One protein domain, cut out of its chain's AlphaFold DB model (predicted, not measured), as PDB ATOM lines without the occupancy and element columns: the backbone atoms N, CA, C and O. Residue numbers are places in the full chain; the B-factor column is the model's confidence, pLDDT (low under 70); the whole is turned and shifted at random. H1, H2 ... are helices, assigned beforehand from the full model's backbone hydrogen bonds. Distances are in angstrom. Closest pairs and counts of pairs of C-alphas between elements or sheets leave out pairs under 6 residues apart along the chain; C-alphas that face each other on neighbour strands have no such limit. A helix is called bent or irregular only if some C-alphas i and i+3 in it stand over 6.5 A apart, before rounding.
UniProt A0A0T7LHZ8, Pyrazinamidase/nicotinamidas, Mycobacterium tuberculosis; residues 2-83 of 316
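What this domain is: This is residues 2 to 83 of the 316 residues of the protein "Pyrazinamidase/nicotinamidas" of Mycobacterium tuberculosis (UniProt A0A0T7LHZ8). One long helix, H1, makes the long axis; past residue 29 the backbone folds back into H2, which slants away from H1 as a V, and after a short link H3 runs back beside the first part of H1. The small H4, on the last stretch, is near H1 and H3. The printed part has 82 residues with four named helices, H1, H2, H3 and H4 in chain order, and no named strand; the class is all helix. It is only just loose, close to compact, with a radius of gyration of the C-alphas of 14.4 A, and elongated, spanning 45 by 26 by 20 A.

Where its parts are: H1, residues 2 to 29, begins with C-alpha 2 at (19.382, 2.290, -37.680) and is 39.2 A long. It has a kink of 48 degrees near residue 22 and is only just irregular: C-alphas 21 and 24 are 6.8 A apart. H2, residues 31 to 48, is 25.7 A long, with a kink of 27 degrees near residue 38; it is neither bent nor irregular, but only just, as C-alphas 32 and 35 are 6.2 A apart. H3, residues 55 to 66, measures 16.8 A. H4, residues 77 to 81, measures 6.1 A and ends with C-alpha 81 at (27.699, 12.714, -50.634).

How they stand to each other: H1 touches H3 with its residues 2 to 13 alone, at a shallow tilt of 17 degrees, opposite ways; the closest C-alphas, of Val 6 and Glu 60, are 5.4 A apart. H1 touches H2 with its residues 20 to 27 alone, at a steep tilt of 52 degrees, opposite ways; the closest C-alphas, of Ala 27 and Met 34, are 5.1 A apart. H4 is close to H3 but not clearly touching, with the closest C-alphas, of Thr 57 and Phe 77, 6.1 A apart. H2 is apart from H3 and H4. Every O i to N i+4 pair is within hydrogen-bond range in H3 and H4, against 22 of 24 in H1 and 11 of 14 in H2.

The domain as a whole: The C-alphas farthest apart, of Arg 31 and Ala 68, are 45.5 A apart. The printed part has no cut, and no link is long. Mean pLDDT of the printed part is 81.4; residues 51, 73 to 75, 78 to 80 and 82 to 83 are under 70.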
ATOM      1  N   TYR A   2      18.048   2.093 -37.085       80.69
ATOM      2  CA  TYR A   2      19.382   2.290 -37.680       80.69
ATOM      3  C   TYR A   2      19.411   3.272 -38.868       80.69
ATOM      4  O   TYR A   2      20.365   4.029 -38.999       80.69
ATOM      5  N   GLU A   3      18.342   3.362 -39.665       80.75
ATOM      6  CA  GLU A   3      18.207   4.396 -40.711       80.75
ATOM      7  C   GLU A   3      18.242   5.820 -40.144       80.75
ATOM      8  O   GLU A   3      18.933   6.690 -40.667       80.75
ATOM      9  N   THR A   4      17.568   6.055 -39.015       84.25
ATOM     10  CA  THR A   4      17.585   7.350 -38.322       84.25
ATOM     11  C   THR A   4      18.994   7.712 -37.849       84.25
ATOM     12  O   THR A   4      19.362   8.886 -37.865       84.25
ATOM     13  N   VAL A   5      19.807   6.715 -37.475       83.81
ATOM     14  CA  VAL A   5      21.220   6.908 -37.104       83.81
ATOM     15  C   VAL A   5      22.049   7.322 -38.320       83.81
ATOM     16  O   VAL A   5      22.845   8.251 -38.204       83.81
ATOM     17  N   VAL A   6      21.829   6.716 -39.491       79.06
ATOM     18  CA  VAL A   6      22.499   7.124 -40.740       79.06
ATOM     19  C   VAL A   6      22.149   8.566 -41.095       79.06
ATOM     20  O   VAL A   6      23.050   9.389 -41.233       79.06
ATOM     21  N   VAL A   7      20.858   8.913 -41.133       83.75
ATOM     22  CA  VAL A   7      20.413  10.282 -41.453       83.75
ATOM     23  C   VAL A   7      20.994  11.301 -40.470       83.75
ATOM     24  O   VAL A   7      21.529  12.326 -40.887       83.75
ATOM     25  N   SER A   8      20.963  11.007 -39.169       86.12
ATOM     26  CA  SER A   8      21.520  11.898 -38.140       86.12
ATOM     27  C   SER A   8      23.032  12.089 -38.300       86.12
ATOM     28  O   SER A   8      23.543  13.196 -38.131       86.12
ATOM     29  N   THR A   9      23.748  11.025 -38.666       84.56
ATOM     30  CA  THR A   9      25.202  11.052 -38.878       84.56
ATOM     31  C   THR A   9      25.572  11.889 -40.101       84.56
ATOM     32  O   THR A   9      26.507  12.686 -40.047       84.56
ATOM     33  N   VAL A  10      24.801  11.773 -41.183       83.19
ATOM     34  CA  VAL A  10      24.961  12.579 -42.402       83.19
ATOM     35  C   VAL A  10      24.715  14.060 -42.113       83.19
ATOM     36  O   VAL A  10      25.538  14.908 -42.459       83.19
ATOM     37  N   VAL A  11      23.622  14.381 -41.412       90.06
ATOM     38  CA  VAL A  11      23.299  15.760 -41.009       90.06
ATOM     39  C   VAL A  11      24.417  16.357 -40.151       90.06
ATOM     40  O   VAL A  11      24.807  17.507 -40.358       90.06
ATOM     41  N   MET A  12      24.977  15.577 -39.225       89.94
ATOM     42  CA  MET A  12      26.049  16.046 -38.350       89.94
ATOM     43  C   MET A  12      27.362  16.308 -39.105       89.94
ATOM     44  O   MET A  12      28.038  17.294 -38.806       89.94
ATOM     45  N   HIS A  13      27.693  15.509 -40.126       86.38
ATOM     46  CA  HIS A  13      28.829  15.803 -41.007       86.38
ATOM     47  C   HIS A  13      28.638  17.121 -41.769       86.38
ATOM     48  O   HIS A  13      29.535  17.964 -41.765       86.38
ATOM     49  N   PHE A  14      27.471  17.339 -42.384       89.50
ATOM     50  CA  PHE A  14      27.199  18.589 -43.099       89.50
ATOM     51  C   PHE A  14      27.222  19.809 -42.170       89.50
ATOM     52  O   PHE A  14      27.780  20.845 -42.532       89.50
ATOM     53  N   ALA A  15      26.690  19.680 -40.951       91.94
ATOM     54  CA  ALA A  15      26.752  20.737 -39.944       91.94
ATOM     55  C   ALA A  15      28.199  21.072 -39.540       91.94
ATOM     56  O   ALA A  15      28.550  22.247 -39.418       91.94
ATOM     57  N   PHE A  16      29.057  20.058 -39.382       89.62
ATOM     58  CA  PHE A  16      30.477  20.255 -39.090       89.62
ATOM     59  C   PHE A  16      31.203  20.977 -40.233       89.62
ATOM     60  O   PHE A  16      31.918  21.946 -39.984       89.62
ATOM     61  N   ILE A  17      30.971  20.573 -41.485       87.94
ATOM     62  CA  ILE A  17      31.561  21.228 -42.665       87.94
ATOM     63  C   ILE A  17      31.121  22.693 -42.743       87.94
ATOM     64  O   ILE A  17      31.957  23.584 -42.889       87.94
ATOM     65  N   ALA A  18      29.823  22.964 -42.579       89.75
ATOM     66  CA  ALA A  18      29.301  24.327 -42.566       89.75
ATOM     67  C   ALA A  18      29.938  25.174 -41.449       89.75
ATOM     68  O   ALA A  18      30.305  26.328 -41.679       89.75
ATOM     69  N   TYR A  19      30.135  24.598 -40.258       91.75
ATOM     70  CA  TYR A  19      30.823  25.264 -39.152       91.75
ATOM     71  C   TYR A  19      32.304  25.539 -39.449       91.75
ATOM     72  O   TYR A  19      32.797  26.612 -39.107       91.75
ATOM     73  N   VAL A  20      33.024  24.623 -40.099       89.69
ATOM     74  CA  VAL A  20      34.427  24.839 -40.496       89.69
ATOM     75  C   VAL A  20      34.544  25.957 -41.542       89.69
ATOM     76  O   VAL A  20      35.439  26.791 -41.443       89.69
ATOM     77  N   LEU A  21      33.614  26.045 -42.495       87.12
ATOM     78  CA  LEU A  21      33.631  27.091 -43.528       87.12
ATOM     79  C   LEU A  21      33.212  28.471 -42.989       87.12
ATOM     80  O   LEU A  21      33.848  29.481 -43.288       87.12
ATOM     81  N   ALA A  22      32.150  28.535 -42.179       87.75
ATOM     82  CA  ALA A  22      31.599  29.797 -41.673       87.75
ATOM     83  C   ALA A  22      32.210  30.249 -40.333       87.75
ATOM     84  O   ALA A  22      32.157  31.432 -39.979       87.75
ATOM     85  N   GLY A  23      32.794  29.329 -39.565       83.25
ATOM     86  CA  GLY A  23      33.282  29.581 -38.210       83.25
ATOM     87  C   GLY A  23      34.448  30.564 -38.152       83.25
ATOM     88  O   GLY A  23      34.558  31.295 -37.170       83.25
ATOM     89  N   GLY A  24      35.238  30.680 -39.225       80.00
ATOM     90  CA  GLY A  24      36.304  31.677 -39.340       80.00
ATOM     91  C   GLY A  24      35.749  33.103 -39.331       80.00
ATOM     92  O   GLY A  24      36.237  33.959 -38.596       80.00
ATOM     93  N   PHE A  25      34.646  33.343 -40.046       83.19
ATOM     94  CA  PHE A  25      33.935  34.627 -40.021       83.19
ATOM     95  C   PHE A  25      33.298  34.911 -38.656       83.19
ATOM     96  O   PHE A  25      33.334  36.044 -38.169       83.19
ATOM     97  N   LEU A  26      32.765  33.880 -37.994       79.50
ATOM     98  CA  LEU A  26      32.214  34.009 -36.645       79.50
ATOM     99  C   LEU A  26      33.309  34.316 -35.605       79.50
ATOM    100  O   LEU A  26      33.085  35.094 -34.679       79.50
ATOM    101  N   ALA A  27      34.504  33.752 -35.789       78.62
ATOM    102  CA  ALA A  27      35.687  33.966 -34.960       78.62
ATOM    103  C   ALA A  27      36.293  35.369 -35.109       78.62
ATOM    104  O   ALA A  27      36.812  35.919 -34.133       78.62
ATOM    105  N   LEU A  28      36.152  35.990 -36.286       79.00
ATOM    106  CA  LEU A  28      36.500  37.397 -36.504       79.00
ATOM    107  C   LEU A  28      35.561  38.345 -35.743       79.00
ATOM    108  O   LEU A  28      36.012  39.353 -35.199       79.00
ATOM    109  N   ARG A  29      34.265  38.015 -35.660       86.06
ATOM    110  CA  ARG A  29      33.265  38.832 -34.953       86.06
ATOM    111  C   ARG A  29      33.275  38.612 -33.437       86.06
ATOM    112  O   ARG A  29      33.087  39.566 -32.684       86.06
ATOM    113  N   TRP A  30      33.528  37.387 -32.978       85.62
ATOM    114  CA  TRP A  30      33.587  37.036 -31.558       85.62
ATOM    115  C   TRP A  30      34.841  36.226 -31.243       85.62
ATOM    116  O   TRP A  30      34.827  35.002 -31.236       85.62
ATOM    117  N   ARG A  31      35.922  36.921 -30.875       85.44
ATOM    118  CA  ARG A  31      37.263  36.335 -30.669       85.44
ATOM    119  C   ARG A  31      37.307  35.123 -29.725       85.44
ATOM    120  O   ARG A  31      38.214  34.309 -29.835       85.44
ATOM    121  N   ARG A  32      36.339  34.969 -28.813       84.69
ATOM    122  CA  ARG A  32      36.250  33.805 -27.912       84.69
ATOM    123  C   ARG A  32      35.946  32.492 -28.644       84.69
ATOM    124  O   ARG A  32      36.371  31.448 -28.168       84.69
ATOM    125  N   THR A  33      35.278  32.525 -29.798       88.00
ATOM    126  CA  THR A  33      34.966  31.309 -30.570       88.00
ATOM    127  C   THR A  33      36.183  30.745 -31.313       88.00
ATOM    128  O   THR A  33      36.140  29.589 -31.730       88.00
ATOM    129  N   MET A  34      37.302  31.485 -31.396       84.56
ATOM    130  CA  MET A  34      38.572  30.975 -31.945       84.56
ATOM    131  C   MET A  34      39.056  29.712 -31.227       84.56
ATOM    132  O   MET A  34      39.560  28.801 -31.879       84.56
ATOM    133  N   TRP A  35      38.855  29.630 -29.908       87.88
ATOM    134  CA  TRP A  35      39.268  28.478 -29.104       87.88
ATOM    135  C   TRP A  35      38.554  27.179 -29.483       87.88
ATOM    136  O   TRP A  35      39.096  26.107 -29.242       87.88
ATOM    137  N   LEU A  36      37.371  27.265 -30.094       88.50
ATOM    138  CA  LEU A  36      36.637  26.104 -30.599       88.50
ATOM    139  C   LEU A  36      36.904  25.872 -32.092       88.50
ATOM    140  O   LEU A  36      37.026  24.734 -32.539       88.50
ATOM    141  N   HIS A  37      37.037  26.953 -32.858       89.19
ATOM    142  CA  HIS A  37      37.189  26.875 -34.303       89.19
ATOM    143  C   HIS A  37      38.564  26.350 -34.734       89.19
ATOM    144  O   HIS A  37      38.639  25.508 -35.625       89.19
ATOM    145  N   VAL A  38      39.651  26.785 -34.085       89.88
ATOM    146  CA  VAL A  38      41.013  26.348 -34.441       89.88
ATOM    147  C   VAL A  38      41.189  24.830 -34.268       89.88
ATOM    148  O   VAL A  38      41.617  24.189 -35.229       89.88
ATOM    149  N   PRO A  39      40.803  24.207 -33.134       92.31
ATOM    150  CA  PRO A  39      40.828  22.750 -33.016       92.31
ATOM    151  C   PRO A  39      39.947  22.037 -34.048       92.31
ATOM    152  O   PRO A  39      40.367  21.018 -34.589       92.31
ATOM    153  N   ALA A  40      38.761  22.573 -34.365       90.38
ATOM    154  CA  ALA A  40      37.870  21.984 -35.367       90.38
ATOM    155  C   ALA A  40      38.490  21.984 -36.776       90.38
ATOM    156  O   ALA A  40      38.378  20.991 -37.491       90.38
ATOM    157  N   VAL A  41      39.189  23.058 -37.159       90.56
ATOM    158  CA  VAL A  41      39.922  23.142 -38.433       90.56
ATOM    159  C   VAL A  41      41.096  22.165 -38.452       90.56
ATOM    160  O   VAL A  41      41.246  21.425 -39.419       90.56
ATOM    161  N   ILE A  42      41.902  22.112 -37.385       91.06
ATOM    162  CA  ILE A  42      43.036  21.174 -37.282       91.06
ATOM    163  C   ILE A  42      42.547  19.726 -37.397       91.06
ATOM    164  O   ILE A  42      43.126  18.930 -38.134       91.06
ATOM    165  N   TRP A  43      41.452  19.400 -36.713       87.50
ATOM    166  CA  TRP A  43      40.820  18.088 -36.791       87.50
ATOM    167  C   TRP A  43      40.286  17.788 -38.198       87.50
ATOM    168  O   TRP A  43      40.543  16.715 -38.739       87.50
ATOM    169  N   GLY A  44      39.612  18.756 -38.831       85.75
ATOM    170  CA  GLY A  44      39.141  18.644 -40.212       85.75
ATOM    171  C   GLY A  44      40.276  18.403 -41.213       85.75
ATOM    172  O   GLY A  44      40.143  17.546 -42.082       85.75
ATOM    173  N   ILE A  45      41.415  19.086 -41.052       85.44
ATOM    174  CA  ILE A  45      42.627  18.866 -41.856       85.44
ATOM    175  C   ILE A  45      43.193  17.463 -41.609       85.44
ATOM    176  O   ILE A  45      43.567  16.785 -42.561       85.44
ATOM    177  N   GLY A  46      43.228  17.002 -40.355       83.50
ATOM    178  CA  GLY A  46      43.677  15.650 -40.008       83.50
ATOM    179  C   GLY A  46      42.851  14.553 -40.687       83.50
ATOM    180  O   GLY A  46      43.426  13.599 -41.213       83.50
ATOM    181  N   ILE A  47      41.526  14.725 -40.741       81.69
ATOM    182  CA  ILE A  47      40.617  13.819 -41.460       81.69
ATOM    183  C   ILE A  47      40.832  13.915 -42.976       81.69
ATOM    184  O   ILE A  47      40.983  12.891 -43.638       81.69
ATOM    185  N   ALA A  48      40.881  15.129 -43.537       77.56
ATOM    186  CA  ALA A  48      41.042  15.337 -44.980       77.56
ATOM    187  C   ALA A  48      42.382  14.800 -45.509       77.56
ATOM    188  O   ALA A  48      42.448  14.275 -46.615       77.56
ATOM    189  N   ALA A  49      43.436  14.870 -44.696       79.31
ATOM    190  CA  ALA A  49      44.752  14.324 -45.010       79.31
ATOM    191  C   ALA A  49      44.870  12.807 -44.746       79.31
ATOM    192  O   ALA A  49      45.988  12.293 -44.730       79.31
ATOM    193  N   LYS A  50      43.755  12.107 -44.475       73.75
ATOM    194  CA  LYS A  50      43.701  10.676 -44.116       73.75
ATOM    195  C   LYS A  50      44.640  10.296 -42.951       73.75
ATOM    196  O   LYS A  50      45.093   9.161 -42.857       73.75
ATOM    197  N   ARG A  51      44.950  11.239 -42.048       69.88
ATOM    198  CA  ARG A  51      45.826  10.998 -40.882       69.88
ATOM    199  C   ARG A  51      45.066  10.519 -39.651       69.88
ATOM    200  O   ARG A  51      45.679   9.963 -38.745       69.88
ATOM    201  N   VAL A  52      43.764  10.787 -39.593       76.44
ATOM    202  CA  VAL A  52      42.886  10.406 -38.485       76.44
ATOM    203  C   VAL A  52      41.552   9.935 -39.050       76.44
ATOM    204  O   VAL A  52      40.955  10.623 -39.879       76.44
ATOM    205  N   ASP A  53      41.069   8.784 -38.586       76.12
ATOM    206  CA  ASP A  53      39.774   8.249 -39.003       76.12
ATOM    207  C   ASP A  53      38.617   9.104 -38.475       76.12
ATOM    208  O   ASP A  53      38.578   9.490 -37.303       76.12
ATOM    209  N   CYS A  54      37.632   9.383 -39.334       82.88
ATOM    210  CA  CYS A  54      36.439  10.115 -38.922       82.88
ATOM    211  C   CYS A  54      35.499   9.191 -38.122       82.88
ATOM    212  O   CYS A  54      34.925   8.256 -38.696       82.88
ATOM    213  N   PRO A  55      35.244   9.465 -36.827       83.81
ATOM    214  CA  PRO A  55      34.394   8.611 -36.001       83.81
ATOM    215  C   PRO A  55      32.948   8.563 -36.510       83.81
ATOM    216  O   PRO A  55      32.301   7.523 -36.424       83.81
ATOM    217  N   LEU A  56      32.442   9.647 -37.109       80.94
ATOM    218  CA  LEU A  56      31.103   9.651 -37.700       80.94
ATOM    219  C   LEU A  56      31.030   8.768 -38.956       80.94
ATOM    220  O   LEU A  56      30.022   8.102 -39.167       80.94
ATOM    221  N   THR A  57      32.084   8.703 -39.773       82.31
ATOM    222  CA  THR A  57      32.126   7.799 -40.938       82.31
ATOM    223  C   THR A  57      32.106   6.332 -40.496       82.31
ATOM    224  O   THR A  57      31.437   5.506 -41.114       82.31
ATOM    225  N   TRP A  58      32.771   6.008 -39.384       85.12
ATOM    226  CA  TRP A  58      32.691   4.680 -38.775       85.12
ATOM    227  C   TRP A  58      31.276   4.355 -38.266       85.12
ATOM    228  O   TRP A  58      30.742   3.290 -38.585       85.12
ATOM    229  N   VAL A  59      30.637   5.287 -37.544       84.94
ATOM    230  CA  VAL A  59      29.250   5.128 -37.057       84.94
ATOM    231  C   VAL A  59      28.282   4.919 -38.223       84.94
ATOM    232  O   VAL A  59      27.396   4.067 -38.140       84.94
ATOM    233  N   GLU A  60      28.473   5.637 -39.330       82.12
ATOM    234  CA  GLU A  60      27.651   5.482 -40.526       82.12
ATOM    235  C   GLU A  60      27.833   4.110 -41.185       82.12
ATOM    236  O   GLU A  60      26.839   3.446 -41.484       82.12
ATOM    237  N   ARG A  61      29.078   3.642 -41.362       82.12
ATOM    238  CA  ARG A  61      29.358   2.295 -41.896       82.12
ATOM    239  C   ARG A  61      28.705   1.219 -41.034       82.12
ATOM    240  O   ARG A  61      28.030   0.338 -41.556       82.12
ATOM    241  N   TRP A  62      28.845   1.321 -39.715       86.88
ATOM    242  CA  TRP A  62      28.221   0.389 -38.779       86.88
ATOM    243  C   TRP A  62      26.688   0.398 -38.881       86.88
ATOM    244  O   TRP A  62      26.066  -0.665 -38.982       86.88
ATOM    245  N   ALA A  63      26.070   1.583 -38.904       81.69
ATOM    246  CA  ALA A  63      24.618   1.723 -38.970       81.69
ATOM    247  C   ALA A  63      24.043   1.234 -40.311       81.69
ATOM    248  O   ALA A  63      22.995   0.587 -40.319       81.69
ATOM    249  N   ARG A  64      24.746   1.464 -41.431       80.88
ATOM    250  CA  ARG A  64      24.370   0.961 -42.765       80.88
ATOM    251  C   ARG A  64      24.412  -0.560 -42.845       80.88
ATOM    252  O   ARG A  64      23.439  -1.156 -43.299       80.88
ATOM    253  N   THR A  65      25.463  -1.184 -42.310       81.56
ATOM    254  CA  THR A  65      25.580  -2.651 -42.244       81.56
ATOM    255  C   THR A  65      24.445  -3.269 -41.428       81.56
ATOM    256  O   THR A  65      23.885  -4.290 -41.815       81.56
ATOM    257  N   LYS A  66      24.048  -2.642 -40.311       82.81
ATOM    258  CA  LYS A  66      22.924  -3.116 -39.482       82.81
ATOM    259  C   LYS A  66      21.548  -2.874 -40.101       82.81
ATOM    260  O   LYS A  66      20.603  -3.568 -39.738       82.81
ATOM    261  N   ALA A  67      21.436  -1.921 -41.018       77.25
ATOM    262  CA  ALA A  67      20.207  -1.619 -41.743       77.25
ATOM    263  C   ALA A  67      20.096  -2.335 -43.102       77.25
ATOM    264  O   ALA A  67      19.120  -2.103 -43.806       77.25
ATOM    265  N   ALA A  68      21.081  -3.166 -43.484       79.31
ATOM    266  CA  ALA A  68      21.188  -3.780 -44.815       79.31
ATOM    267  C   ALA A  68      21.106  -2.761 -45.974       79.31
ATOM    268  O   ALA A  68      20.609  -3.062 -47.057       79.31
ATOM    269  N   MET A  69      21.592  -1.539 -45.739       73.50
ATOM    270  CA  MET A  69      21.659  -0.489 -46.751       73.50
ATOM    271  C   MET A  69      22.935  -0.608 -47.579       73.50
ATOM    272  O   MET A  69      23.928  -1.183 -47.130       73.50
ATOM    273  N   THR A  70      22.926   0.012 -48.760       74.44
ATOM    274  CA  THR A  70      24.104   0.115 -49.621       74.44
ATOM    275  C   THR A  70      25.312   0.602 -48.812       74.44
ATOM    276  O   THR A  70      25.203   1.625 -48.110       74.44
ATOM    277  N   PRO A  71      26.441  -0.128 -48.862       72.44
ATOM    278  CA  PRO A  71      27.634   0.244 -48.125       72.44
ATOM    279  C   PRO A  71      28.160   1.603 -48.587       72.44
ATOM    280  O   PRO A  71      28.003   2.005 -49.740       72.44
ATOM    281  N   LEU A  72      28.756   2.335 -47.645       72.19
ATOM    282  CA  LEU A  72      29.395   3.615 -47.932       72.19
ATOM    283  C   LEU A  72      30.631   3.386 -48.812       72.19
ATOM    284  O   LEU A  72      31.300   2.364 -48.661       72.19
ATOM    285  N   SER A  73      30.959   4.353 -49.674       68.00
ATOM    286  CA  SER A  73      32.183   4.314 -50.486       68.00
ATOM    287  C   SER A  73      33.432   4.068 -49.609       68.00
ATOM    288  O   SER A  73      33.482   4.576 -48.473       68.00
ATOM    289  N   PRO A  74      34.445   3.319 -50.095       64.00
ATOM    290  CA  PRO A  74      35.705   3.101 -49.378       64.00
ATOM    291  C   PRO A  74      36.368   4.408 -48.922       64.00
ATOM    292  O   PRO A  74      36.918   4.463 -47.820       64.00
ATOM    293  N   ASP A  75      36.193   5.484 -49.695       63.34
ATOM    294  CA  ASP A  75      36.713   6.829 -49.418       63.34
ATOM    295  C   ASP A  75      35.868   7.662 -48.436       63.34
ATOM    296  O   ASP A  75      36.199   8.803 -48.111       63.34
ATOM    297  N   GLY A  76      34.788   7.088 -47.898       71.44
ATOM    298  CA  GLY A  76      34.026   7.661 -46.789       71.44
ATOM    299  C   GLY A  76      32.948   8.668 -47.199       71.44
ATOM    300  O   GLY A  76      32.398   8.626 -48.298       71.44
ATOM    301  N   PHE A  77      32.589   9.549 -46.260       75.31
ATOM    302  CA  PHE A  77      31.421  10.432 -46.360       75.31
ATOM    303  C   PHE A  77      31.498  11.432 -47.526       75.31
ATOM    304  O   PHE A  77      30.530  11.595 -48.267       75.31
ATOM    305  N   VAL A  78      32.650  12.089 -47.707       65.88
ATOM    306  CA  VAL A  78      32.832  13.140 -48.728       65.88
ATOM    307  C   VAL A  78      32.644  12.567 -50.132       65.88
ATOM    308  O   VAL A  78      31.882  13.127 -50.917       65.88
ATOM    309  N   ALA A  79      33.258  11.412 -50.396       63.53
ATOM    310  CA  ALA A  79      33.169  10.713 -51.673       63.53
ATOM    311  C   ALA A  79      31.742  10.262 -52.017       63.53
ATOM    312  O   ALA A  79      31.368  10.232 -53.182       63.53
ATOM    313  N   HIS A  80      30.944   9.913 -51.006       69.12
ATOM    314  CA  HIS A  80      29.592   9.399 -51.213       69.12
ATOM    315  C   HIS A  80      28.526  10.500 -51.348       69.12
ATOM    316  O   HIS A  80      27.494  10.264 -51.967       69.12
ATOM    317  N   TYR A  81      28.744  11.686 -50.762       71.62
ATOM    318  CA  TYR A  81      27.699  12.714 -50.634       71.62
ATOM    319  C   TYR A  81      28.015  14.089 -51.225       71.62
ATOM    320  O   TYR A  81      27.092  14.878 -51.422       71.62
ATOM    321  N   ILE A  82      29.285  14.423 -51.461       65.88
ATOM    322  CA  ILE A  82      29.685  15.778 -51.875       65.88
ATOM    323  C   ILE A  82      30.144  15.782 -53.332       65.88
ATOM    324  O   ILE A  82      29.711  16.628 -54.124       65.88
ATOM    325  N   THR A  83      30.997  14.832 -53.697       54.81
ATOM    326  CA  THR A  83      31.493  14.657 -55.063       54.81
ATOM    327  C   THR A  83      30.376  14.106 -55.957       54.81
ATOM    328  O   THR A  83      29.767  13.092 -55.636       54.81
TER     329      THR A  83